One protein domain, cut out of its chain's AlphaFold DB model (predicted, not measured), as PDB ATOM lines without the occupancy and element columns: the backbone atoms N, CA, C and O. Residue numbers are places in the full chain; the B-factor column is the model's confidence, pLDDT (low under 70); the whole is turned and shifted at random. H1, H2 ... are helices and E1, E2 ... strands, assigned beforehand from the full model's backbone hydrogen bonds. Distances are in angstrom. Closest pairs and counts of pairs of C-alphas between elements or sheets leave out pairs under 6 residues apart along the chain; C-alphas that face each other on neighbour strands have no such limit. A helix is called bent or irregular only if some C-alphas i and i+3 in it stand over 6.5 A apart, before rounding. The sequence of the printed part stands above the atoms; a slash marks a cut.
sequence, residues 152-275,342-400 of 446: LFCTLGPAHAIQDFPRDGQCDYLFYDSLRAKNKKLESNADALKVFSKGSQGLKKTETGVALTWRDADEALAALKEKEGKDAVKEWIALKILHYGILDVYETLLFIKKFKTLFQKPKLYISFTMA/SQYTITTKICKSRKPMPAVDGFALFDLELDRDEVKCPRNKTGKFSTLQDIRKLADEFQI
ATOM      1  N   LEU A 152       5.677  22.316  -5.336       85.12
ATOM      2  CA  LEU A 152       5.240  21.530  -4.187       85.12
ATOM      3  C   LEU A 152       3.785  21.863  -3.861       85.12
ATOM      4  O   LEU A 152       3.460  22.982  -3.459       85.12
ATOM      5  N   PHE A 153       2.937  20.857  -4.015       87.25
ATOM      6  CA  PHE A 153       1.544  20.856  -3.603       87.25
ATOM      7  C   PHE A 153       1.450  20.122  -2.279       87.25
ATOM      8  O   PHE A 153       1.799  18.955  -2.210       87.25
ATOM      9  N   CYS A 154       1.002  20.791  -1.234       89.12
ATOM     10  CA  CYS A 154       0.849  20.222   0.093       89.12
ATOM     11  C   CYS A 154      -0.626  20.154   0.455       89.12
ATOM     12  O   CYS A 154      -1.384  21.043   0.068       89.12
ATOM     13  N   THR A 155      -1.021  19.159   1.236       88.44
ATOM     14  CA  THR A 155      -2.364  19.058   1.792       88.44
ATOM     15  C   THR A 155      -2.316  18.961   3.316       88.44
ATOM     16  O   THR A 155      -1.397  18.365   3.877       88.44
ATOM     17  N   LEU A 156      -3.273  19.606   3.982       85.81
ATOM     18  CA  LEU A 156      -3.570  19.449   5.401       85.81
ATOM     19  C   LEU A 156      -4.863  18.645   5.525       85.81
ATOM     20  O   LEU A 156      -5.868  19.004   4.902       85.81
ATOM     21  N   GLY A 157      -4.830  17.595   6.334       76.56
ATOM     22  CA  GLY A 157      -5.960  16.725   6.620       76.56
ATOM     23  C   GLY A 157      -7.047  17.393   7.477       76.56
ATOM     24  O   GLY A 157      -7.274  18.604   7.396       76.56
ATOM     25  N   PRO A 158      -7.821  16.625   8.262       71.19
ATOM     26  CA  PRO A 158      -8.976  17.148   8.991       71.19
ATOM     27  C   PRO A 158      -8.584  18.190  10.037       71.19
ATOM     28  O   PRO A 158      -7.564  18.058  10.699       71.19
ATOM     29  N   ALA A 159      -9.413  19.220  10.241       67.56
ATOM     30  CA  ALA A 159      -9.027  20.346  11.100       67.56
ATOM     31  C   ALA A 159      -8.711  19.983  12.547       67.56
ATOM     32  O   ALA A 159      -7.843  20.611  13.138       67.56
ATOM     33  N   HIS A 160      -9.351  18.954  13.111       66.12
ATOM     34  CA  HIS A 160      -8.995  18.471  14.448       66.12
ATOM     35  C   HIS A 160      -7.556  17.933  14.512       66.12
ATOM     36  O   HIS A 160      -6.952  17.903  15.581       66.12
ATOM     37  N   ALA A 161      -7.002  17.516  13.373       70.94
ATOM     38  CA  ALA A 161      -5.620  17.102  13.252       70.94
ATOM     39  C   ALA A 161      -4.678  18.285  12.997       70.94
ATOM     40  O   ALA A 161      -3.488  18.114  13.234       70.94
ATOM     41  N   ILE A 162      -5.152  19.473  12.586       78.50
ATOM     42  CA  ILE A 162      -4.321  20.659  12.306       78.50
ATOM     43  C   ILE A 162      -4.010  21.414  13.610       78.50
ATOM     44  O   ILE A 162      -4.857  22.079  14.191       78.50
ATOM     45  N   GLN A 163      -2.759  21.340  14.049       76.81
ATOM     46  CA  GLN A 163      -2.209  22.050  15.208       76.81
ATOM     47  C   GLN A 163      -1.148  23.072  14.781       76.81
ATOM     48  O   GLN A 163      -0.998  24.084  15.449       76.81
ATOM     49  N   ASP A 164      -0.455  22.829  13.661       80.56
ATOM     50  CA  ASP A 164       0.629  23.668  13.143       80.56
ATOM     51  C   ASP A 164       0.537  23.789  11.615       80.56
ATOM     52  O   ASP A 164       0.173  22.831  10.930       80.56
ATOM     53  N   PHE A 165       0.914  24.960  11.093       86.75
ATOM     54  CA  PHE A 165       1.012  25.246   9.658       86.75
ATOM     55  C   PHE A 165       2.478  25.260   9.214       86.75
ATOM     56  O   PHE A 165       3.349  25.676   9.991       86.75
ATOM     57  N   PRO A 166       2.774  24.859   7.965       87.62
ATOM     58  CA  PRO A 166       4.104  25.050   7.408       87.62
ATOM     59  C   PRO A 166       4.449  26.542   7.339       87.62
ATOM     60  O   PRO A 166       3.581  27.410   7.213       87.62
ATOM     61  N   ARG A 167       5.745  26.847   7.398       89.00
ATOM     62  CA  ARG A 167       6.234  28.215   7.204       89.00
ATOM     63  C   ARG A 167       5.989  28.653   5.765       89.00
ATOM     64  O   ARG A 167       6.074  27.858   4.830       89.00
ATOM     65  N   ASP A 168       5.785  29.952   5.592       90.75
ATOM     66  CA  ASP A 168       5.559  30.532   4.278       90.75
ATOM     67  C   ASP A 168       6.702  30.244   3.288       90.75
ATOM     68  O   ASP A 168       7.879  30.464   3.585       90.75
ATOM     69  N   GLY A 169       6.340  29.753   2.102       88.19
ATOM     70  CA  GLY A 169       7.251  29.377   1.025       88.19
ATOM     71  C   GLY A 169       7.829  27.963   1.134       88.19
ATOM     72  O   GLY A 169       8.600  27.576   0.258       88.19
ATOM     73  N   GLN A 170       7.490  27.183   2.170       87.12
ATOM     74  CA  GLN A 170       7.855  25.758   2.207       87.12
ATOM     75  C   GLN A 170       7.057  24.946   1.175       87.12
ATOM     76  O   GLN A 170       7.616  24.095   0.480       87.12
ATOM     77  N   CYS A 171       5.771  25.256   1.041       89.88
ATOM     78  CA  CYS A 171       4.908  24.768  -0.025       89.88
ATOM     79  C   CYS A 171       4.728  25.878  -1.067       89.88
ATOM     80  O   CYS A 171       4.715  27.057  -0.715       89.88
ATOM     81  N   ASP A 172       4.581  25.514  -2.341       89.56
ATOM     82  CA  ASP A 172       4.140  26.479  -3.359       89.56
ATOM     83  C   ASP A 172       2.612  26.603  -3.316       89.56
ATOM     84  O   ASP A 172       2.075  27.697  -3.458       89.56
ATOM     85  N   TYR A 173       1.934  25.484  -3.037       89.19
ATOM     86  CA  TYR A 173       0.501  25.415  -2.791       89.19
ATOM     87  C   TYR A 173       0.205  24.650  -1.506       89.19
ATOM     88  O   TYR A 173       0.752  23.567  -1.303       89.19
ATOM     89  N   LEU A 174      -0.704  25.161  -0.682       90.69
ATOM     90  CA  LEU A 174      -1.201  24.490   0.514       90.69
ATOM     91  C   LEU A 174      -2.718  24.331   0.424       90.69
ATOM     92  O   LEU A 174      -3.445  25.319   0.350       90.69
ATOM     93  N   PHE A 175      -3.193  23.093   0.442       88.25
ATOM     94  CA  PHE A 175      -4.599  22.747   0.317       88.25
ATOM     95  C   PHE A 175      -5.169  22.194   1.620       88.25
ATOM     96  O   PHE A 175      -4.503  21.439   2.318       88.25
ATOM     97  N   TYR A 176      -6.423  22.506   1.916       86.25
ATOM     98  CA  TYR A 176      -7.207  21.802   2.928       86.25
ATOM     99  C   TYR A 176      -7.943  20.617   2.287       86.25
ATOM    100  O   TYR A 176      -8.763  20.830   1.403       86.25
ATOM    101  N   ASP A 177      -7.630  19.385   2.683       76.75
ATOM    102  CA  ASP A 177      -7.870  18.158   1.890       76.75
ATOM    103  C   ASP A 177      -9.043  17.297   2.355       76.75
ATOM    104  O   ASP A 177      -9.474  16.358   1.683       76.75
ATOM    105  N   SER A 178      -9.605  17.658   3.500       62.38
ATOM    106  CA  SER A 178     -10.593  16.848   4.202       62.38
ATOM    107  C   SER A 178     -12.035  17.246   3.900       62.38
ATOM    108  O   SER A 178     -12.955  16.791   4.582       62.38
ATOM    109  N   LEU A 179     -12.267  18.025   2.837       59.06
ATOM    110  CA  LEU A 179     -13.597  18.144   2.247       59.06
ATOM    111  C   LEU A 179     -13.904  16.878   1.442       59.06
ATOM    112  O   LEU A 179     -13.741  16.802   0.220       59.06
ATOM    113  N   ARG A 180     -14.342  15.840   2.159       57.19
ATOM    114  CA  ARG A 180     -14.958  14.670   1.543       57.19
ATOM    115  C   ARG A 180     -16.405  14.998   1.227       57.19
ATOM    116  O   ARG A 180     -17.207  15.199   2.129       57.19
ATOM    117  N   ALA A 181     -16.767  14.945  -0.046       54.06
ATOM    118  CA  ALA A 181     -18.165  14.833  -0.422       54.06
ATOM    119  C   ALA A 181     -18.598  13.372  -0.228       54.06
ATOM    120  O   ALA A 181     -18.653  12.586  -1.178       54.06
ATOM    121  N   LYS A 182     -18.891  12.955   1.011       51.00
ATOM    122  CA  LYS A 182     -19.730  11.765   1.168       51.00
ATOM    123  C   LYS A 182     -21.140  12.172   0.745       51.00
ATOM    124  O   LYS A 182     -21.770  13.001   1.381       51.00
ATOM    125  N   ASN A 183     -21.631  11.560  -0.333       50.19
ATOM    126  CA  ASN A 183     -22.985  11.737  -0.866       50.19
ATOM    127  C   ASN A 183     -23.263  13.119  -1.486       50.19
ATOM    128  O   ASN A 183     -24.126  13.840  -0.999       50.19
ATOM    129  N   LYS A 184     -22.584  13.442  -2.601       55.97
ATOM    130  CA  LYS A 184     -22.844  14.564  -3.544       55.97
ATOM    131  C   LYS A 184     -22.838  15.995  -2.982       55.97
ATOM    132  O   LYS A 184     -22.608  16.922  -3.744       55.97
ATOM    133  N   LYS A 185     -23.041  16.191  -1.683       59.88
ATOM    134  CA  LYS A 185     -23.052  17.491  -1.025       59.88
ATOM    135  C   LYS A 185     -21.656  17.803  -0.512       59.88
ATOM    136  O   LYS A 185     -21.007  16.955   0.100       59.88
ATOM    137  N   LEU A 186     -21.212  19.029  -0.761       65.38
ATOM    138  CA  LEU A 186     -20.078  19.605  -0.055       65.38
ATOM    139  C   LEU A 186     -20.437  19.634   1.430       65.38
ATOM    140  O   LEU A 186     -21.336  20.366   1.840       65.38
ATOM    141  N   GLU A 187     -19.782  18.791   2.227       59.19
ATOM    142  CA  GLU A 187     -19.917  18.869   3.677       59.19
ATOM    143  C   GLU A 187     -19.478  20.271   4.106       59.19
ATOM    144  O   GLU A 187     -18.371  20.714   3.783       59.19
ATOM    145  N   SER A 188     -20.353  20.985   4.823       55.53
ATOM    146  CA  SER A 188     -20.031  22.291   5.391       55.53
ATOM    147  C   SER A 188     -19.070  22.088   6.559       55.53
ATOM    148  O   SER A 188     -19.442  22.182   7.729       55.53
ATOM    149  N   ASN A 189     -17.810  21.785   6.267       63.06
ATOM    150  CA  ASN A 189     -16.767  21.729   7.280       63.06
ATOM    151  C   ASN A 189     -16.311  23.162   7.611       63.06
ATOM    152  O   ASN A 189     -15.131  23.496   7.542       63.06
ATOM    153  N   ALA A 190     -17.278  24.043   7.898       67.31
ATOM    154  CA  ALA A 190     -17.083  25.483   8.028       67.31
ATOM    155  C   ALA A 190     -16.082  25.801   9.143       67.31
ATOM    156  O   ALA A 190     -15.200  26.634   8.971       67.31
ATOM    157  N   ASP A 191     -16.145  25.084  10.265       71.75
ATOM    158  CA  ASP A 191     -15.196  25.283  11.363       71.75
ATOM    159  C   ASP A 191     -13.784  24.838  10.992       71.75
ATOM    160  O   ASP A 191     -12.805  25.496  11.342       71.75
ATOM    161  N   ALA A 192     -13.669  23.775  10.203       73.38
ATOM    162  CA  ALA A 192     -12.389  23.303   9.723       73.38
ATOM    163  C   ALA A 192     -11.750  24.253   8.701       73.38
ATOM    164  O   ALA A 192     -10.562  24.568   8.792       73.38
ATOM    165  N   LEU A 193     -12.559  24.785   7.786       78.06
ATOM    166  CA  LEU A 193     -12.158  25.824   6.841       78.06
ATOM    167  C   LEU A 193     -11.789  27.134   7.544       78.06
ATOM    168  O   LEU A 193     -10.841  27.796   7.126       78.06
ATOM    169  N   LYS A 194     -12.465  27.493   8.643       82.25
ATOM    170  CA  LYS A 194     -12.078  28.640   9.482       82.25
ATOM    171  C   LYS A 194     -10.719  28.424  10.143       82.25
ATOM    172  O   LYS A 194      -9.903  29.345  10.129       82.25
ATOM    173  N   VAL A 195     -10.452  27.235  10.696       85.44
ATOM    174  CA  VAL A 195      -9.126  26.888  11.247       85.44
ATOM    175  C   VAL A 195      -8.063  26.988  10.153       85.44
ATOM    176  O   VAL A 195      -7.032  27.630  10.367       85.44
ATOM    177  N   PHE A 196      -8.347  26.434   8.969       87.06
ATOM    178  CA  PHE A 196      -7.466  26.526   7.807       87.06
ATOM    179  C   PHE A 196      -7.171  27.972   7.400       87.06
ATOM    180  O   PHE A 196      -6.009  28.372   7.341       87.06
ATOM    181  N   SER A 197      -8.216  28.768   7.178       85.12
ATOM    182  CA  SER A 197      -8.098  30.172   6.779       85.12
ATOM    183  C   SER A 197      -7.340  30.992   7.819       85.12
ATOM    184  O   SER A 197      -6.419  31.730   7.480       85.12
ATOM    185  N   LYS A 198      -7.659  30.831   9.108       88.06
ATOM    186  CA  LYS A 198      -6.964  31.553  10.179       88.06
ATOM    187  C   LYS A 198      -5.472  31.220  10.207       88.06
ATOM    188  O   LYS A 198      -4.656  32.127  10.351       88.06
ATOM    189  N   GLY A 199      -5.111  29.946  10.060       87.25
ATOM    190  CA  GLY A 199      -3.709  29.531  10.022       87.25
ATOM    191  C   GLY A 199      -2.966  29.991   8.767       87.25
ATOM    192  O   GLY A 199      -1.763  30.249   8.828       87.25
ATOM    193  N   SER A 200      -3.671  30.168   7.648       88.88
ATOM    194  CA  SER A 200      -3.074  30.571   6.374       88.88
ATOM    195  C   SER A 200      -2.934  32.088   6.178       88.88
ATOM    196  O   SER A 200      -2.176  32.515   5.307       88.88
ATOM    197  N   GLN A 201      -3.570  32.919   7.015       87.56
ATOM    198  CA  GLN A 201      -3.540  34.392   6.926       87.56
ATOM    199  C   GLN A 201      -2.130  35.017   6.934       87.56
ATOM    200  O   GLN A 201      -1.959  36.148   6.477       87.56
ATOM    201  N   GLY A 202      -1.121  34.309   7.445       85.06
ATOM    202  CA  GLY A 202       0.274  34.765   7.471       85.06
ATOM    203  C   GLY A 202       1.100  34.411   6.229       85.06
ATOM    204  O   GLY A 202       2.244  34.859   6.122       85.06
ATOM    205  N   LEU A 203       0.562  33.607   5.311       90.00
ATOM    206  CA  LEU A 203       1.288  33.104   4.150       90.00
ATOM    207  C   LEU A 203       1.236  34.122   3.001       90.00
ATOM    208  O   LEU A 203       0.160  34.553   2.590       90.00
ATOM    209  N   LYS A 204       2.401  34.536   2.493       90.00
ATOM    210  CA  LYS A 204       2.536  35.516   1.401       90.00
ATOM    211  C   LYS A 204       3.064  34.889   0.115       90.00
ATOM    212  O   LYS A 204       2.705  35.334  -0.970       90.00
ATOM    213  N   LYS A 205       3.961  33.911   0.228       89.19
ATOM    214  CA  LYS A 205       4.569  33.188  -0.900       89.19
ATOM    215  C   LYS A 205       3.811  31.911  -1.246       89.19
ATOM    216  O   LYS A 205       3.887  31.463  -2.382       89.19
ATOM    217  N   THR A 206       3.134  31.326  -0.264       90.12
ATOM    218  CA  THR A 206       2.366  30.088  -0.417       90.12
ATOM    219  C   THR A 206       0.961  30.410  -0.907       90.12
ATOM    220  O   THR A 206       0.225  31.135  -0.239       90.12
ATOM    221  N   GLU A 207       0.572  29.849  -2.048       91.38
ATOM    222  CA  GLU A 207      -0.806  29.911  -2.540       91.38
ATOM    223  C   GLU A 207      -1.684  28.928  -1.739       91.38
ATOM    224  O   GLU A 207      -1.236  27.834  -1.393       91.38
ATOM    225  N   THR A 208      -2.929  29.295  -1.406       90.44
ATOM    226  CA  THR A 208      -3.798  28.472  -0.536       90.44
ATOM    227  C   THR A 208      -5.075  28.030  -1.239       90.44
ATOM    228  O   THR A 208      -5.686  28.791  -1.995       90.44
ATOM    229  N   GLY A 209      -5.479  26.784  -1.000       88.00
ATOM    230  CA  GLY A 209      -6.606  26.171  -1.688       88.00
ATOM    231  C   GLY A 209      -7.430  25.207  -0.846       88.00
ATOM    232  O   GLY A 209      -7.076  24.858   0.278       88.00
ATOM    233  N   VAL A 210      -8.527  24.742  -1.429       83.31
ATOM    234  CA  VAL A 210      -9.360  23.656  -0.908       83.31
ATOM    235  C   VAL A 210      -9.250  22.460  -1.837       83.31
ATOM    236  O   VAL A 210      -9.465  22.568  -3.039       83.31
ATOM    237  N   ALA A 211      -8.885  21.308  -1.307       79.50
ATOM    238  CA  ALA A 211      -8.829  20.093  -2.083       79.50
ATOM    239  C   ALA A 211     -10.034  19.208  -1.776       79.50
ATOM    240  O   ALA A 211     -10.491  19.077  -0.643       79.50
ATOM    241  N   LEU A 212     -10.585  18.654  -2.842       73.81
ATOM    242  CA  LEU A 212     -11.899  18.067  -2.873       73.81
ATOM    243  C   LEU A 212     -11.770  16.622  -3.335       73.81
ATOM    244  O   LEU A 212     -11.126  16.325  -4.342       73.81
ATOM    245  N   THR A 213     -12.365  15.703  -2.586       73.38
ATOM    246  CA  THR A 213     -12.288  14.278  -2.921       73.38
ATOM    247  C   THR A 213     -13.579  13.850  -3.615       73.38
ATOM    248  O   THR A 213     -14.589  13.635  -2.946       73.38
ATOM    249  N   TRP A 214     -13.539  13.724  -4.945       65.94
ATOM    250  CA  TRP A 214     -14.625  13.197  -5.782       65.94
ATOM    251  C   TRP A 214     -14.108  12.172  -6.763       65.94
ATOM    252  O   TRP A 214     -13.071  12.407  -7.371       65.94
ATOM    253  N   ARG A 215     -14.904  11.128  -6.999       60.81
ATOM    254  CA  ARG A 215     -14.598  10.075  -7.971       60.81
ATOM    255  C   ARG A 215     -14.432  10.599  -9.397       60.81
ATOM    256  O   ARG A 215     -13.654  10.025 -10.149       60.81
ATOM    257  N   ASP A 216     -15.157  11.659  -9.744       65.31
ATOM    258  CA  ASP A 216     -15.214  12.222 -11.089       65.31
ATOM    259  C   ASP A 216     -15.199  13.764 -11.062       65.31
ATOM    260  O   ASP A 216     -15.764  14.402 -10.166       65.31
ATOM    261  N   ALA A 217     -14.509  14.373 -12.032       65.38
ATOM    262  CA  ALA A 217     -14.335  15.822 -12.095       65.38
ATOM    263  C   ALA A 217     -15.587  16.562 -12.592       65.38
ATOM    264  O   ALA A 217     -15.825  17.696 -12.166       65.38
ATOM    265  N   ASP A 218     -16.397  15.932 -13.443       69.75
ATOM    266  CA  ASP A 218     -17.661  16.497 -13.910       69.75
ATOM    267  C   ASP A 218     -18.703  16.458 -12.787       69.75
ATOM    268  O   ASP A 218     -19.436  17.430 -12.601       69.75
ATOM    269  N   GLU A 219     -18.713  15.401 -11.969       73.31
ATOM    270  CA  GLU A 219     -19.514  15.350 -10.737       73.31
ATOM    271  C   GLU A 219     -19.133  16.472  -9.761       73.31
ATOM    272  O   GLU A 219     -20.011  17.145  -9.215       73.31
ATOM    273  N   ALA A 220     -17.832  16.710  -9.569       72.38
ATOM    274  CA  ALA A 220     -17.346  17.818  -8.749       72.38
ATOM    275  C   ALA A 220     -17.805  19.174  -9.306       72.38
ATOM    276  O   ALA A 220     -18.308  20.024  -8.566       72.38
ATOM    277  N   LEU A 221     -17.676  19.378 -10.620       74.38
ATOM    278  CA  LEU A 221     -18.099  20.609 -11.283       74.38
ATOM    279  C   LEU A 221     -19.617  20.816 -11.197       74.38
ATOM    280  O   LEU A 221     -20.065  21.945 -10.996       74.38
ATOM    281  N   ALA A 222     -20.405  19.751 -11.341       78.06
ATOM    282  CA  ALA A 222     -21.854  19.797 -11.191       78.06
ATOM    283  C   ALA A 222     -22.243  20.233  -9.771       78.06
ATOM    284  O   ALA A 222     -22.997  21.195  -9.627       78.06
ATOM    285  N   ALA A 223     -21.649  19.624  -8.740       75.94
ATOM    286  CA  ALA A 223     -21.891  19.995  -7.344       75.94
ATOM    287  C   ALA A 223     -21.505  21.460  -7.047       75.94
ATOM    288  O   ALA A 223     -22.213  22.157  -6.325       75.94
ATOM    289  N   LEU A 224     -20.422  21.970  -7.645       75.75
ATOM    290  CA  LEU A 224     -20.013  23.376  -7.501       75.75
ATOM    291  C   LEU A 224     -20.959  24.369  -8.201       75.75
ATOM    292  O   LEU A 224     -20.981  25.547  -7.844       75.75
ATOM    293  N   LYS A 225     -21.741  23.922  -9.194       81.19
ATOM    294  CA  LYS A 225     -22.735  24.754  -9.897       81.19
ATOM    295  C   LYS A 225     -24.073  24.844  -9.159       81.19
ATOM    296  O   LYS A 225     -24.832  25.785  -9.427       81.19
ATOM    297  N   GLU A 226     -24.354  23.905  -8.260       82.81
ATOM    298  CA  GLU A 226     -25.519  23.944  -7.371       82.81
ATOM    299  C   GLU A 226     -25.448  25.154  -6.426       82.81
ATOM    300  O   GLU A 226     -24.392  25.766  -6.235       82.81
ATOM    301  N   LYS A 227     -26.590  25.546  -5.851       82.81
ATOM    302  CA  LYS A 227     -26.677  26.731  -4.984       82.81
ATOM    303  C   LYS A 227     -25.729  26.604  -3.790       82.81
ATOM    304  O   LYS A 227     -24.954  27.519  -3.525       82.81
ATOM    305  N   GLU A 228     -25.748  25.450  -3.135       79.94
ATOM    306  CA  GLU A 228     -24.901  25.116  -1.994       79.94
ATOM    307  C   GLU A 228     -23.411  25.179  -2.357       79.94
ATOM    308  O   GLU A 228     -22.613  25.736  -1.604       79.94
ATOM    309  N   GLY A 229     -23.036  24.669  -3.534       77.12
ATOM    310  CA  GLY A 229     -21.665  24.747  -4.037       77.12
ATOM    311  C   GLY A 229     -21.210  26.182  -4.291       77.12
ATOM    312  O   GLY A 229     -20.122  26.574  -3.865       77.12
ATOM    313  N   LYS A 230     -22.063  27.003  -4.914       81.25
ATOM    314  CA  LYS A 230     -21.788  28.431  -5.141       81.25
ATOM    315  C   LYS A 230     -21.616  29.199  -3.835       81.25
ATOM    316  O   LYS A 230     -20.734  30.052  -3.748       81.25
ATOM    317  N   ASP A 231     -22.445  28.917  -2.838       82.31
ATOM    318  CA  ASP A 231     -22.367  29.586  -1.541       82.31
ATOM    319  C   ASP A 231     -21.095  29.180  -0.774       82.31
ATOM    320  O   ASP A 231     -20.413  30.054  -0.236       82.31
ATOM    321  N   ALA A 232     -20.683  27.908  -0.846       78.56
ATOM    322  CA  ALA A 232     -19.395  27.457  -0.310       78.56
ATOM    323  C   ALA A 232     -18.198  28.148  -0.992       78.56
ATOM    324  O   ALA A 232     -17.281  28.617  -0.319       78.56
ATOM    325  N   VAL A 233     -18.214  28.285  -2.324       78.88
ATOM    326  CA  VAL A 233     -17.146  28.985  -3.063       78.88
ATOM    327  C   VAL A 233     -17.064  30.462  -2.667       78.88
ATOM    328  O   VAL A 233     -15.962  30.985  -2.490       78.88
ATOM    329  N   LYS A 234     -18.201  31.148  -2.484       83.50
ATOM    330  CA  LYS A 234     -18.211  32.536  -1.988       83.50
ATOM    331  C   LYS A 234     -17.573  32.642  -0.602       83.50
ATOM    332  O   LYS A 234     -16.803  33.572  -0.368       83.50
ATOM    333  N   GLU A 235     -17.862  31.695   0.290       80.94
ATOM    334  CA  GLU A 235     -17.231  31.630   1.612       80.94
ATOM    335  C   GLU A 235     -15.710  31.455   1.487       80.94
ATOM    336  O   GLU A 235     -14.952  32.200   2.105       80.94
ATOM    337  N   TRP A 236     -15.237  30.550   0.626       83.31
ATOM    338  CA  TRP A 236     -13.800  30.348   0.395       83.31
ATOM    339  C   TRP A 236     -13.102  31.603  -0.136       83.31
ATOM    340  O   TRP A 236     -12.027  31.957   0.352       83.31
ATOM    341  N   ILE A 237     -13.728  32.317  -1.077       82.44
ATOM    342  CA  ILE A 237     -13.207  33.583  -1.609       82.44
ATOM    343  C   ILE A 237     -13.117  34.636  -0.499       82.44
ATOM    344  O   ILE A 237     -12.088  35.302  -0.370       82.44
ATOM    345  N   ALA A 238     -14.150  34.758   0.340       83.06
ATOM    346  CA  ALA A 238     -14.133  35.668   1.488       83.06
ATOM    347  C   ALA A 238     -13.002  35.325   2.479       83.06
ATOM    348  O   ALA A 238     -12.389  36.217   3.068       83.06
ATOM    349  N   LEU A 239     -12.668  34.038   2.597       78.25
ATOM    350  CA  LEU A 239     -11.546  33.520   3.385       78.25
ATOM    351  C   LEU A 239     -10.179  33.619   2.677       78.25
ATOM    352  O   LEU A 239      -9.182  33.160   3.239       78.25
ATOM    353  N   LYS A 240     -10.116  34.232   1.483       84.56
ATOM    354  CA  LYS A 240      -8.926  34.357   0.617       84.56
ATOM    355  C   LYS A 240      -8.331  33.019   0.166       84.56
ATOM    356  O   LYS A 240      -7.136  32.935  -0.117       84.56
ATOM    357  N   ILE A 241      -9.156  31.981   0.080       81.88
ATOM    358  CA  ILE A 241      -8.770  30.685  -0.469       81.88
ATOM    359  C   ILE A 241      -9.110  30.702  -1.961       81.88
ATOM    360  O   ILE A 241     -10.278  30.711  -2.342       81.88
ATOM    361  N   LEU A 242      -8.081  30.771  -2.808       76.75
ATOM    362  CA  LEU A 242      -8.237  31.097  -4.235       76.75
ATOM    363  C   LEU A 242      -8.108  29.888  -5.162       76.75
ATOM    364  O   LEU A 242      -8.354  29.994  -6.363       76.75
ATOM    365  N   HIS A 243      -7.712  28.738  -4.623       81.19
ATOM    366  CA  HIS A 243      -7.480  27.533  -5.409       81.19
ATOM    367  C   HIS A 243      -8.412  26.410  -4.976       81.19
ATOM    368  O   HIS A 243      -8.729  26.270  -3.797       81.19
ATOM    369  N   TYR A 244      -8.795  25.562  -5.926       74.06
ATOM    370  CA  TYR A 244      -9.401  24.274  -5.624       74.06
ATOM    371  C   TYR A 244      -8.702  23.150  -6.392       74.06
ATOM    372  O   TYR A 244      -8.158  23.374  -7.473       74.06
ATOM    373  N   GLY A 245      -8.665  21.955  -5.809       69.81
ATOM    374  CA  GLY A 245      -8.054  20.767  -6.409       69.81
ATOM    375  C   GLY A 245      -8.949  19.544  -6.245       69.81
ATOM    376  O   GLY A 245      -9.709  19.483  -5.290       69.81
ATOM    377  N   ILE A 246      -8.865  18.572  -7.156       69.50
ATOM    378  CA  ILE A 246      -9.607  17.301  -7.076       69.50
ATOM    379  C   ILE A 246      -8.598  16.175  -6.802       69.50
ATOM    380  O   ILE A 246      -7.628  16.045  -7.546       69.50
ATOM    381  N   LEU A 247      -8.784  15.406  -5.722       66.12
ATOM    382  CA  LEU A 247      -7.775  14.473  -5.183       66.12
ATOM    383  C   LEU A 247      -8.071  12.975  -5.377       66.12
ATOM    384  O   LEU A 247      -7.285  12.154  -4.906       66.12
ATOM    385  N   ASP A 248      -9.156  12.571  -6.045       63.22
ATOM    386  CA  ASP A 248      -9.439  11.137  -6.238       63.22
ATOM    387  C   ASP A 248      -8.685  10.566  -7.457       63.22
ATOM    388  O   ASP A 248      -9.000  10.791  -8.630       63.22
ATOM    389  N   VAL A 249      -7.605   9.846  -7.162       53.50
ATOM    390  CA  VAL A 249      -6.591   9.407  -8.134       53.50
ATOM    391  C   VAL A 249      -6.898   8.025  -8.742       53.50
ATOM    392  O   VAL A 249      -6.277   7.650  -9.740       53.50
ATOM    393  N   TYR A 250      -7.857   7.256  -8.204       48.19
ATOM    394  CA  TYR A 250      -8.065   5.866  -8.650       48.19
ATOM    395  C   TYR A 250      -8.635   5.776 -10.080       48.19
ATOM    396  O   TYR A 250      -8.142   4.994 -10.894       48.19
ATOM    397  N   GLU A 251      -9.582   6.649 -10.430       48.81
ATOM    398  CA  GLU A 251     -10.084   6.823 -11.804       48.81
ATOM    399  C   GLU A 251      -9.075   7.586 -12.681       48.81
ATOM    400  O   GLU A 251      -8.885   7.254 -13.848       48.81
ATOM    401  N   THR A 252      -8.326   8.540 -12.111       46.50
ATOM    402  CA  THR A 252      -7.374   9.402 -12.840       46.50
ATOM    403  C   THR A 252      -6.289   8.606 -13.586       46.50
ATOM    404  O   THR A 252      -5.934   8.943 -14.717       46.50
ATOM    405  N   LEU A 253      -5.782   7.503 -13.023       47.25
ATOM    406  CA  LEU A 253      -4.784   6.653 -13.697       47.25
ATOM    407  C   LEU A 253      -5.385   5.763 -14.802       47.25
ATOM    408  O   LEU A 253      -4.725   5.522 -15.820       47.25
ATOM    409  N   LEU A 254      -6.630   5.302 -14.644       50.16
ATOM    410  CA  LEU A 254      -7.367   4.585 -15.694       50.16
ATOM    411  C   LEU A 254      -7.773   5.539 -16.827       50.16
ATOM    412  O   LEU A 254      -7.649   5.191 -18.004       50.16
ATOM    413  N   PHE A 255      -8.144   6.769 -16.481       47.12
ATOM    414  CA  PHE A 255      -8.527   7.847 -17.383       47.12
ATOM    415  C   PHE A 255      -7.338   8.367 -18.208       47.12
ATOM    416  O   PHE A 255      -7.415   8.394 -19.435       47.12
ATOM    417  N   ILE A 256      -6.185   8.673 -17.595       52.59
ATOM    418  CA  ILE A 256      -4.966   9.088 -18.328       52.59
ATOM    419  C   ILE A 256      -4.507   7.997 -19.306       52.59
ATOM    420  O   ILE A 256      -4.099   8.294 -20.432       52.59
ATOM    421  N   LYS A 257      -4.598   6.722 -18.906       52.72
ATOM    422  CA  LYS A 257      -4.263   5.585 -19.775       52.72
ATOM    423  C   LYS A 257      -5.240   5.455 -20.950       52.72
ATOM    424  O   LYS A 257      -4.801   5.157 -22.059       52.72
ATOM    425  N   LYS A 258      -6.534   5.693 -20.718       51.12
ATOM    426  CA  LYS A 258      -7.608   5.612 -21.722       51.12
ATOM    427  C   LYS A 258      -7.640   6.818 -22.674       51.12
ATOM    428  O   LYS A 258      -8.008   6.655 -23.830       51.12
ATOM    429  N   PHE A 259      -7.188   7.992 -22.228       51.94
ATOM    430  CA  PHE A 259      -7.336   9.267 -22.944       51.94
ATOM    431  C   PHE A 259      -6.012  10.006 -23.186       51.94
ATOM    432  O   PHE A 259      -5.970  11.232 -23.273       51.94
ATOM    433  N   LYS A 260      -4.910   9.264 -23.342       54.84
ATOM    434  CA  LYS A 260      -3.551   9.790 -23.585       54.84
ATOM    435  C   LYS A 260      -3.470  10.847 -24.705       54.84
ATOM    436  O   LYS A 260      -2.576  11.686 -24.677       54.84
ATOM    437  N   THR A 261      -4.376  10.805 -25.682       54.09
ATOM    438  CA  THR A 261      -4.467  11.756 -26.803       54.09
ATOM    439  C   THR A 261      -5.170  13.073 -26.453       54.09
ATOM    440  O   THR A 261      -4.878  14.082 -27.090       54.09
ATOM    441  N   LEU A 262      -6.054  13.091 -25.446       43.72
ATOM    442  CA  LEU A 262      -6.782  14.289 -24.995       43.72
ATOM    443  C   LEU A 262      -5.932  15.170 -24.078       43.72
ATOM    444  O   LEU A 262      -6.051  16.393 -24.085       43.72
ATOM    445  N   PHE A 263      -5.017  14.564 -23.324       54.81
ATOM    446  CA  PHE A 263      -4.083  15.300 -22.487       54.81
ATOM    447  C   PHE A 263      -2.889  15.765 -23.315       54.81
ATOM    448  O   PHE A 263      -1.805  15.181 -23.279       54.81
ATOM    449  N   GLN A 264      -3.070  16.840 -24.078       52.28
ATOM    450  CA  GLN A 264      -1.940  17.520 -24.698       52.28
ATOM    451  C   GLN A 264      -1.077  18.153 -23.590       52.28
ATOM    452  O   GLN A 264      -1.377  19.237 -23.100       52.28
ATOM    453  N   LYS A 265       0.014  17.464 -23.215       63.19
ATOM    454  CA  LYS A 265       0.996  17.829 -22.164       63.19
ATOM    455  C   LYS A 265       0.461  17.651 -20.725       63.19
ATOM    456  O   LYS A 265       0.321  18.644 -20.009       63.19
ATOM    457  N   PRO A 266       0.190  16.408 -20.271       64.69
ATOM    458  CA  PRO A 266      -0.247  16.175 -18.899       64.69
ATOM    459  C   PRO A 266       0.827  16.666 -17.928       64.69
ATOM    460  O   PRO A 266       2.015  16.413 -18.144       64.69
ATOM    461  N   LYS A 267       0.399  17.354 -16.864       69.06
ATOM    462  CA  LYS A 267       1.287  17.656 -15.745       69.06
ATOM    463  C   LYS A 267       1.345  16.452 -14.824       69.06
ATOM    464  O   LYS A 267       0.302  15.972 -14.384       69.06
ATOM    465  N   LEU A 268       2.547  15.965 -14.549       70.69
ATOM    466  CA  LEU A 268       2.754  14.795 -13.707       70.69
ATOM    467  C   LEU A 268       3.352  15.211 -12.368       70.69
ATOM    468  O   LEU A 268       4.419  15.819 -12.319       70.69
ATOM    469  N   TYR A 269       2.691  14.812 -11.289       77.94
ATOM    470  CA  TYR A 269       3.149  15.032  -9.924       77.94
ATOM    471  C   TYR A 269       3.447  13.694  -9.259       77.94
ATOM    472  O   TYR A 269       2.738  12.713  -9.482       77.94
ATOM    473  N   ILE A 270       4.495  13.646  -8.440       79.88
ATOM    474  CA  ILE A 270       4.784  12.474  -7.607       79.88
ATOM    475  C   ILE A 270       4.234  12.734  -6.219       79.88
ATOM    476  O   ILE A 270       4.622  13.709  -5.577       79.88
ATOM    477  N   SER A 271       3.353  11.854  -5.765       84.69
ATOM    478  CA  SER A 271       2.743  11.955  -4.449       84.69
ATOM    479  C   SER A 271       3.571  11.270  -3.360       84.69
ATOM    480  O   SER A 271       4.044  10.147  -3.560       84.69
ATOM    481  N   PHE A 272       3.638  11.888  -2.188       85.12
ATOM    482  CA  PHE A 272       4.124  11.305  -0.940       85.12
ATOM    483  C   PHE A 272       3.074  11.513   0.147       85.12
ATOM    484  O   PHE A 272       2.482  12.585   0.234       85.12
ATOM    485  N   THR A 273       2.858  10.502   0.980       83.88
ATOM    486  CA  THR A 273       2.099  10.665   2.226       83.88
ATOM    487  C   THR A 273       3.086  10.949   3.344       83.88
ATOM    488  O   THR A 273       4.136  10.309   3.426       83.88
ATOM    489  N   MET A 274       2.768  11.932   4.176       83.38
ATOM    490  CA  MET A 274       3.515  12.235   5.392       83.38
ATOM    491  C   MET A 274       3.021  11.394   6.581       83.38
ATOM    492  O   MET A 274       3.409  11.629   7.722       83.38
ATOM    493  N   ALA A 275       2.159  10.407   6.318       82.81
ATOM    494  CA  ALA A 275       1.578   9.521   7.308       82.81
ATOM    495  C   ALA A 275       2.182   8.114   7.266       82.81
ATOM    496  O   ALA A 275       2.506   7.569   6.203       82.81
ATOM    497  N   SER A 342      10.164   6.907   4.272       83.25
ATOM    498  CA  SER A 342      11.369   7.430   4.920       83.25
ATOM    499  C   SER A 342      12.122   8.364   3.984       83.25
ATOM    500  O   SER A 342      11.938   8.329   2.765       83.25
ATOM    501  N   GLN A 343      13.079   9.124   4.521       81.25
ATOM    502  CA  GLN A 343      13.998   9.935   3.716       81.25
ATOM    503  C   GLN A 343      14.636   9.127   2.567       81.25
ATOM    504  O   GLN A 343      14.767   9.612   1.439       81.25
ATOM    505  N   TYR A 344      14.979   7.860   2.820       84.31
ATOM    506  CA  TYR A 344      15.572   6.984   1.815       84.31
ATOM    507  C   TYR A 344      14.564   6.526   0.743       84.31
ATOM    508  O   TYR A 344      14.909   6.536  -0.445       84.31
ATOM    509  N   THR A 345      13.315   6.178   1.093       86.50
ATOM    510  CA  THR A 345      12.305   5.825   0.071       86.50
ATOM    511  C   THR A 345      11.884   7.032  -0.742       86.50
ATOM    512  O   THR A 345      11.769   6.919  -1.960       86.50
ATOM    513  N   ILE A 346      11.737   8.193  -0.104       85.44
ATOM    514  CA  ILE A 346      11.465   9.472  -0.761       85.44
ATOM    515  C   ILE A 346      12.552   9.762  -1.792       85.44
ATOM    516  O   ILE A 346      12.258   9.864  -2.984       85.44
ATOM    517  N   THR A 347      13.818   9.782  -1.365       85.50
ATOM    518  CA  THR A 347      14.961  10.003  -2.263       85.50
ATOM    519  C   THR A 347      14.952   9.005  -3.417       85.50
ATOM    520  O   THR A 347      15.157   9.373  -4.575       85.50
ATOM    521  N   THR A 348      14.659   7.736  -3.134       84.38
ATOM    522  CA  THR A 348      14.624   6.687  -4.155       84.38
ATOM    523  C   THR A 348      13.483   6.876  -5.155       84.38
ATOM    524  O   THR A 348      13.712   6.741  -6.361       84.38
ATOM    525  N   LYS A 349      12.276   7.229  -4.699       84.56
ATOM    526  CA  LYS A 349      11.115   7.533  -5.551       84.56
ATOM    527  C   LYS A 349      11.390   8.746  -6.445       84.56
ATOM    528  O   LYS A 349      11.157   8.663  -7.652       84.56
ATOM    529  N   ILE A 350      11.968   9.819  -5.892       82.56
ATOM    530  CA  ILE A 350      12.356  11.010  -6.667       82.56
ATOM    531  C   ILE A 350      13.457  10.669  -7.684       82.56
ATOM    532  O   ILE A 350      13.379  11.066  -8.841       82.56
ATOM    533  N   CYS A 351      14.470   9.888  -7.309       82.06
ATOM    534  CA  CYS A 351      15.520   9.473  -8.241       82.06
ATOM    535  C   CYS A 351      14.992   8.563  -9.363       82.06
ATOM    536  O   CYS A 351      15.429   8.675 -10.512       82.06
ATOM    537  N   LYS A 352      14.063   7.648  -9.055       78.12
ATOM    538  CA  LYS A 352      13.505   6.691 -10.025       78.12
ATOM    539  C   LYS A 352      12.570   7.341 -11.033       78.12
ATOM    540  O   LYS A 352      12.624   6.966 -12.203       78.12
ATOM    541  N   SER A 353      11.765   8.318 -10.624       71.00
ATOM    542  CA  SER A 353      10.845   9.016 -11.530       71.00
ATOM    543  C   SER A 353      11.554   9.733 -12.685       71.00
ATOM    544  O   SER A 353      10.962   9.955 -13.737       71.00
ATOM    545  N   ARG A 354      12.850  10.023 -12.527       68.06
ATOM    546  CA  ARG A 354      13.685  10.677 -13.541       68.06
ATOM    547  C   ARG A 354      14.225   9.744 -14.622       68.06
ATOM    548  O   ARG A 354      14.655  10.238 -15.659       68.06
ATOM    549  N   LYS A 355      14.279   8.427 -14.388       60.97
ATOM    550  CA  LYS A 355      14.945   7.495 -15.321       60.97
ATOM    551  C   LYS A 355      14.127   7.202 -16.591       60.97
ATOM    552  O   LYS A 355      14.758   7.104 -17.639       60.97
ATOM    553  N   PRO A 356      12.784   7.066 -16.544       47.38
ATOM    554  CA  PRO A 356      12.019   6.690 -17.734       47.38
ATOM    555  C   PRO A 356      10.925   7.679 -18.177       47.38
ATOM    556  O   PRO A 356      10.341   7.454 -19.234       47.38
ATOM    557  N   MET A 357      10.594   8.730 -17.414       45.84
ATOM    558  CA  MET A 357       9.424   9.574 -17.705       45.84
ATOM    559  C   MET A 357       9.789  10.993 -18.169       45.84
ATOM    560  O   MET A 357      10.797  11.545 -17.719       45.84
ATOM    561  N   PRO A 358       8.969  11.610 -19.052       51.28
ATOM    562  CA  PRO A 358       9.051  13.041 -19.323       51.28
ATOM    563  C   PRO A 358       8.989  13.817 -18.008       51.28
ATOM    564  O   PRO A 358       8.397  13.357 -17.034       51.28
ATOM    565  N   ALA A 359       9.652  14.974 -17.987       63.44
ATOM    566  CA  ALA A 359       9.918  15.711 -16.762       63.44
ATOM    567  C   ALA A 359       8.662  15.854 -15.882       63.44
ATOM    568  O   ALA A 359       7.608  16.296 -16.333       63.44
ATOM    569  N   VAL A 360       8.817  15.429 -14.633       68.25
ATOM    570  CA  VAL A 360       7.853  15.593 -13.548       68.25
ATOM    571  C   VAL A 360       7.677  17.092 -13.296       68.25
ATOM    572  O   VAL A 360       8.659  17.838 -13.288       68.25
ATOM    573  N   ASP A 361       6.438  17.543 -13.130       79.50
ATOM    574  CA  ASP A 361       6.076  18.954 -12.947       79.50
ATOM    575  C   ASP A 361       6.117  19.395 -11.481       79.50
ATOM    576  O   ASP A 361       6.134  20.595 -11.189       79.50
ATOM    577  N   GLY A 362       6.161  18.439 -10.555       83.06
ATOM    578  CA  GLY A 362       6.323  18.717  -9.139       83.06
ATOM    579  C   GLY A 362       6.028  17.528  -8.235       83.06
ATOM    580  O   GLY A 362       6.012  16.369  -8.658       83.06
ATOM    581  N   PHE A 363       5.757  17.848  -6.979       86.00
ATOM    582  CA  PHE A 363       5.491  16.878  -5.925       86.00
ATOM    583  C   PHE A 363       4.169  17.212  -5.243       86.00
ATOM    584  O   PHE A 363       3.839  18.386  -5.087       86.00
ATOM    585  N   ALA A 364       3.423  16.183  -4.855       86.50
ATOM    586  CA  ALA A 364       2.209  16.300  -4.059       86.50
ATOM    587  C   ALA A 364       2.453  15.650  -2.691       86.50
ATOM    588  O   ALA A 364       2.915  14.519  -2.623       86.50
ATOM    589  N   LEU A 365       2.190  16.356  -1.604       87.44
ATOM    590  CA  LEU A 365       2.445  15.929  -0.235       87.44
ATOM    591  C   LEU A 365       1.115  15.892   0.493       87.44
ATOM    592  O   LEU A 365       0.430  16.908   0.545       87.44
ATOM    593  N   PHE A 366       0.767  14.729   1.023       85.38
ATOM    594  CA  PHE A 366      -0.489  14.495   1.722       85.38
ATOM    595  C   PHE A 366      -0.261  14.370   3.219       85.38
ATOM    596  O   PHE A 366       0.794  13.885   3.632       85.38
ATOM    597  N   ASP A 367      -1.263  14.761   4.003       83.25
ATOM    598  CA  ASP A 367      -1.262  14.644   5.465       83.25
ATOM    599  C   ASP A 367      -0.122  15.447   6.128       83.25
ATOM    600  O   ASP A 367       0.525  14.981   7.068       83.25
ATOM    601  N   LEU A 368       0.194  16.647   5.618       85.62
ATOM    602  CA  LEU A 368       1.365  17.423   6.051       85.62
ATOM    603  C   LEU A 368       1.361  17.740   7.552       85.62
ATOM    604  O   LEU A 368       2.413  17.875   8.176       85.62
ATOM    605  N   GLU A 369       0.183  17.821   8.153       82.56
ATOM    606  CA  GLU A 369      -0.003  18.007   9.584       82.56
ATOM    607  C   GLU A 369       0.592  16.869  10.432       82.56
ATOM    608  O   GLU A 369       0.753  17.040  11.642       82.56
ATOM    609  N   LEU A 370       0.930  15.737   9.808       81.81
ATOM    610  CA  LEU A 370       1.569  14.574  10.419       81.81
ATOM    611  C   LEU A 370       3.106  14.582  10.286       81.81
ATOM    612  O   LEU A 370       3.774  13.830  11.002       81.81
ATOM    613  N   ASP A 371       3.684  15.476   9.468       79.62
ATOM    614  CA  ASP A 371       5.137  15.728   9.357       79.62
ATOM    615  C   ASP A 371       5.624  16.698  10.448       79.62
ATOM    616  O   ASP A 371       6.199  17.753  10.183       79.62
ATOM    617  N   ARG A 372       5.278  16.410  11.705       66.69
ATOM    618  CA  ARG A 372       5.089  17.498  12.669       66.69
ATOM    619  C   ARG A 372       6.337  18.058  13.347       66.69
ATOM    620  O   ARG A 372       6.581  19.253  13.263       66.69
ATOM    621  N   ASP A 373       7.149  17.254  14.020       61.69
ATOM    622  CA  ASP A 373       8.008  17.804  15.083       61.69
ATOM    623  C   ASP A 373       9.436  17.258  15.019       61.69
ATOM    624  O   ASP A 373       9.627  16.065  14.824       61.69
ATOM    625  N   GLU A 374      10.494  18.061  15.198       54.19
ATOM    626  CA  GLU A 374      11.051  18.559  16.486       54.19
ATOM    627  C   GLU A 374      11.367  17.480  17.537       54.19
ATOM    628  O   GLU A 374      12.289  17.641  18.347       54.19
ATOM    629  N   VAL A 375      10.671  16.343  17.503       50.84
ATOM    630  CA  VAL A 375      11.086  15.164  18.246       50.84
ATOM    631  C   VAL A 375      12.346  14.666  17.573       50.84
ATOM    632  O   VAL A 375      12.335  14.281  16.409       50.84
ATOM    633  N   LYS A 376      13.444  14.666  18.330       55.06
ATOM    634  CA  LYS A 376      14.646  13.925  17.969       55.06
ATOM    635  C   LYS A 376      14.241  12.455  17.838       55.06
ATOM    636  O   LYS A 376      14.340  11.705  18.810       55.06
ATOM    637  N   CYS A 377      13.794  12.030  16.654       63.28
ATOM    638  CA  CYS A 377      13.972  10.644  16.250       63.28
ATOM    639  C   CYS A 377      15.460  10.381  16.538       63.28
ATOM    640  O   CYS A 377      16.277  11.234  16.173       63.28
ATOM    641  N   PRO A 378      15.838   9.328  17.284       59.28
ATOM    642  CA  PRO A 378      17.142   9.247  17.958       59.28
ATOM    643  C   PRO A 378      18.375   9.503  17.072       59.28
ATOM    644  O   PRO A 378      19.466   9.734  17.591       59.28
ATOM    645  N   ARG A 379      18.214   9.471  15.744       58.62
ATOM    646  CA  ARG A 379      19.257   9.680  14.740       58.62
ATOM    647  C   ARG A 379      19.144  10.968  13.915       58.62
ATOM    648  O   ARG A 379      20.142  11.342  13.310       58.62
ATOM    649  N   ASN A 380      18.023  11.691  13.947       55.62
ATOM    650  CA  ASN A 380      17.815  12.890  13.134       55.62
ATOM    651  C   ASN A 380      17.592  14.131  14.011       55.62
ATOM    652  O   ASN A 380      16.581  14.282  14.690       55.62
ATOM    653  N   LYS A 381      18.567  15.051  13.995       53.31
ATOM    654  CA  LYS A 381      18.469  16.391  14.609       53.31
ATOM    655  C   LYS A 381      17.757  17.372  13.671       53.31
ATOM    656  O   LYS A 381      18.254  18.472  13.435       53.31
ATOM    657  N   THR A 382      16.652  16.966  13.070       55.59
ATOM    658  CA  THR A 382      15.937  17.801  12.105       55.59
ATOM    659  C   THR A 382      14.820  18.579  12.798       55.59
ATOM    660  O   THR A 382      14.173  18.081  13.717       55.59
ATOM    661  N   GLY A 383      14.658  19.850  12.417       68.19
ATOM    662  CA  GLY A 383      13.600  20.722  12.941       68.19
ATOM    663  C   GLY A 383      12.209  20.325  12.430       68.19
ATOM    664  O   GLY A 383      12.083  19.360  11.683       68.19
ATOM    665  N   LYS A 384      11.173  21.089  12.812       79.69
ATOM    666  CA  LYS A 384       9.783  20.892  12.345       79.69
ATOM    667  C   LYS A 384       9.693  20.702  10.827       79.69
ATOM    668  O   LYS A 384      10.363  21.435  10.090       79.69
ATOM    669  N   PHE A 385       8.828  19.793  10.372       79.69
ATOM    670  CA  PHE A 385       8.640  19.462   8.953       79.69
ATOM    671  C   PHE A 385       9.912  18.947   8.269       79.69
ATOM    672  O   PHE A 385      10.319  19.439   7.214       79.69
ATOM    673  N   SER A 386      10.612  18.002   8.900       79.12
ATOM    674  CA  SER A 386      11.879  17.478   8.379       79.12
ATOM    675  C   SER A 386      11.724  16.792   7.027       79.12
ATOM    676  O   SER A 386      12.571  16.965   6.152       79.12
ATOM    677  N   THR A 387      10.630  16.054   6.837       82.31
ATOM    678  CA  THR A 387      10.381  15.308   5.601       82.31
ATOM    679  C   THR A 387      10.086  16.269   4.456       82.31
ATOM    680  O   THR A 387      10.669  16.151   3.377       82.31
ATOM    681  N   LEU A 388       9.258  17.285   4.708       86.56
ATOM    682  CA  LEU A 388       9.016  18.394   3.791       86.56
ATOM    683  C   LEU A 388      10.312  19.120   3.425       86.56
ATOM    684  O   LEU A 388      10.534  19.412   2.252       86.56
ATOM    685  N   GLN A 389      11.168  19.419   4.407       85.38
ATOM    686  CA  GLN A 389      12.445  20.092   4.159       85.38
ATOM    687  C   GLN A 389      13.364  19.250   3.276       85.38
ATOM    688  O   GLN A 389      13.962  19.790   2.346       85.38
ATOM    689  N   ASP A 390      13.437  17.942   3.516       83.00
ATOM    690  CA  ASP A 390      14.197  17.021   2.676       83.00
ATOM    691  C   ASP A 390      13.633  16.967   1.256       83.00
ATOM    692  O   ASP A 390      14.388  17.083   0.293       83.00
ATOM    693  N   ILE A 391      12.311  16.861   1.101       86.06
ATOM    694  CA  ILE A 391      11.666  16.864  -0.217       86.06
ATOM    695  C   ILE A 391      11.903  18.186  -0.937       86.06
ATOM    696  O   ILE A 391      12.223  18.168  -2.122       86.06
ATOM    697  N   ARG A 392      11.785  19.326  -0.249       86.06
ATOM    698  CA  ARG A 392      12.045  20.652  -0.824       86.06
ATOM    699  C   ARG A 392      13.498  20.774  -1.259       86.06
ATOM    700  O   ARG A 392      13.759  21.141  -2.400       86.06
ATOM    701  N   LYS A 393      14.432  20.403  -0.383       85.69
ATOM    702  CA  LYS A 393      15.864  20.398  -0.686       85.69
ATOM    703  C   LYS A 393      16.156  19.521  -1.897       85.69
ATOM    704  O   LYS A 393      16.837  19.971  -2.807       85.69
ATOM    705  N   LEU A 394      15.604  18.313  -1.945       82.31
ATOM    706  CA  LEU A 394      15.733  17.421  -3.092       82.31
ATOM    707  C   LEU A 394      15.106  18.044  -4.348       82.31
ATOM    708  O   LEU A 394      15.734  18.051  -5.400       82.31
ATOM    709  N   ALA A 395      13.906  18.619  -4.264       80.31
ATOM    710  CA  ALA A 395      13.241  19.299  -5.377       80.31
ATOM    711  C   ALA A 395      14.070  20.466  -5.942       80.31
ATOM    712  O   ALA A 395      14.129  20.648  -7.163       80.31
ATOM    713  N   ASP A 396      14.728  21.226  -5.068       79.94
ATOM    714  CA  ASP A 396      15.618  22.333  -5.416       79.94
ATOM    715  C   ASP A 396      16.951  21.821  -5.984       79.94
ATOM    716  O   ASP A 396      17.377  22.246  -7.060       79.94
ATOM    717  N   GLU A 397      17.580  20.833  -5.345       75.94
ATOM    718  CA  GLU A 397      18.798  20.177  -5.837       75.94
ATOM    719  C   GLU A 397      18.581  19.525  -7.203       75.94
ATOM    720  O   GLU A 397      19.452  19.562  -8.073       75.94
ATOM    721  N   PHE A 398      17.403  18.966  -7.453       68.62
ATOM    722  CA  PHE A 398      17.092  18.355  -8.736       68.62
ATOM    723  C   PHE A 398      16.825  19.372  -9.859       68.62
ATOM    724  O   PHE A 398      16.808  18.968 -11.027       68.62
ATOM    725  N   GLN A 399      16.754  20.676  -9.557       64.38
ATOM    726  CA  GLN A 399      16.876  21.756 -10.552       64.38
ATOM    727  C   GLN A 399      18.331  22.073 -10.920       64.38
ATOM    728  O   GLN A 399      18.588  22.746 -11.925       64.38
ATOM    729  N   ILE A 400      19.304  21.541 -10.179       42.59
ATOM    730  CA  ILE A 400      20.728  21.646 -10.498       42.59
ATOM    731  C   ILE A 400      21.055  20.615 -11.584       42.59
ATOM    732  O   ILE A 400      21.589  19.539 -11.326       42.59
TER     733      ILE A 400
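AT A GLANCE: This is residues 152 to 275 and 342 to 400 of the 446 residues of the protein "uncharacterized protein LOC115325797" of Ixodes scapularis (UniProt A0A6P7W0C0). A single wall of six parallel strands, strongly twisted and curled like part of a barrel, has helices near both of its ends: H5 and H6 side by side over E5 and E6, and H1 over E2, with H2 and H3 making a corner that grazes the sheet toward E4. H4 is not on the sheet; residues 257 to 264, of which 257 and 258 belong to H4, stick out, as do residues 376 to 381 of the link from E6 to H6. The printed part has 183 residues, with six named helices and six named strands in the order E1 E2 H1 E3 H2 H3 E4 H4 E5 H5 E6 H6, and the sheet's order is E4 E3 E2 E1 E6 E5. The class is mixed, helices and strands, and the whole is compact, with a radius of gyration of the C-alphas of 17.3 A and spans of 51 by 42 by 27 A.

HOW THE PARTS SIT: In the sheet, E1, residues 152 to 156, is the parallel neighbour of E2, residues 173 to 180, at 38 degrees, with N 156 and O 175 at 2.8 A. E3, residues 207 to 213, is the next neighbour of E2, at 26 degrees, with N 209 and O 174 at 2.8 A. The edge strand E4, residues 243 to 246, is parallel to E3, with N 212 and O 245 at 2.7 A. On the other side of E1 is E6, residues 362 to 366, at 11 degrees, with N 365 and O 153 at 2.7 A. The other edge strand, E5, residues 269 to 273, is parallel to E6, with N 272 and O 364 at 2.8 A. These N and O pairs are within hydrogen-bond range. H1, residues 190 to 200, H5, residues 343 to 353, and H6, residues 386 to 397, are on one face of the sheet, in two layers, helices and sheet. H1 lies over E2 at a height over the sheet of 9.6 A; the closest C-alphas of the two, those of Tyr 176 and Phe 196, are 6.8 A apart. H6 lies over E6 at a height of 10.0 A and H5 over E5 at 10.6 A, both along the strands. H5 and H6 touch and run the same way at a shallow tilt of 34 degrees, only just short of steep; their closest C-alphas are those of Gln 343 and Thr 387, 6.7 A apart. H2, residues 217 to 225, and H3, residues 227 to 238, only graze the sheet. They only just touch, only at the corner by their link, with 3 pairs of C-alphas within 8 A, the closest those of Ala 223 and Gly 229, 5.8 A apart, and are about perpendicular at 85 degrees. H1 and H3 are near each other. H4, residues 249 to 258, is apart from H5 and H6, for instance. Every O i to N i+4 pair is within hydrogen-bond range in H1, H2, H3, H5 and H6, and 5 of 6 are in H4.

IN THESE COORDINATES: E1 begins at C-alpha 152, (5.240, 21.530, -4.187). E2 and E3 measure 19.3 A and 19.4 A from first to last C-alpha. H3 measures 16.7 A and begins at C-alpha 227, (-26.677, 26.731, -4.984). H6 measures 16.0 A and ends at C-alpha 397, (18.798, 20.177, -5.837). H5 measures 15.6 A and H1 15.0 A. H4 is neither bent nor irregular, but only just: C-alphas 250 and 253 are 6.1 A apart. Two strand-helix-strand units, parallel neighbour strands with helices between them along the chain, are E2, H1, E3 and E3, H2 H3, E4, each with a right-handed crossover.

THE WHOLE: The two C-alphas farthest apart, those of Lys 227 and Arg 379, are 52.8 A apart. Residues 276 to 341 are not printed, and C-alphas 275 and 342 are 10.3 A apart across the cut. The links from E1 to E2, 16 residues, and from E6 to H6, 19 residues, are long. The mean pLDDT of the printed part is 73.9; 65 residues are under 70, among them residues 178 to 190, 245 to 267 and 372 to 383.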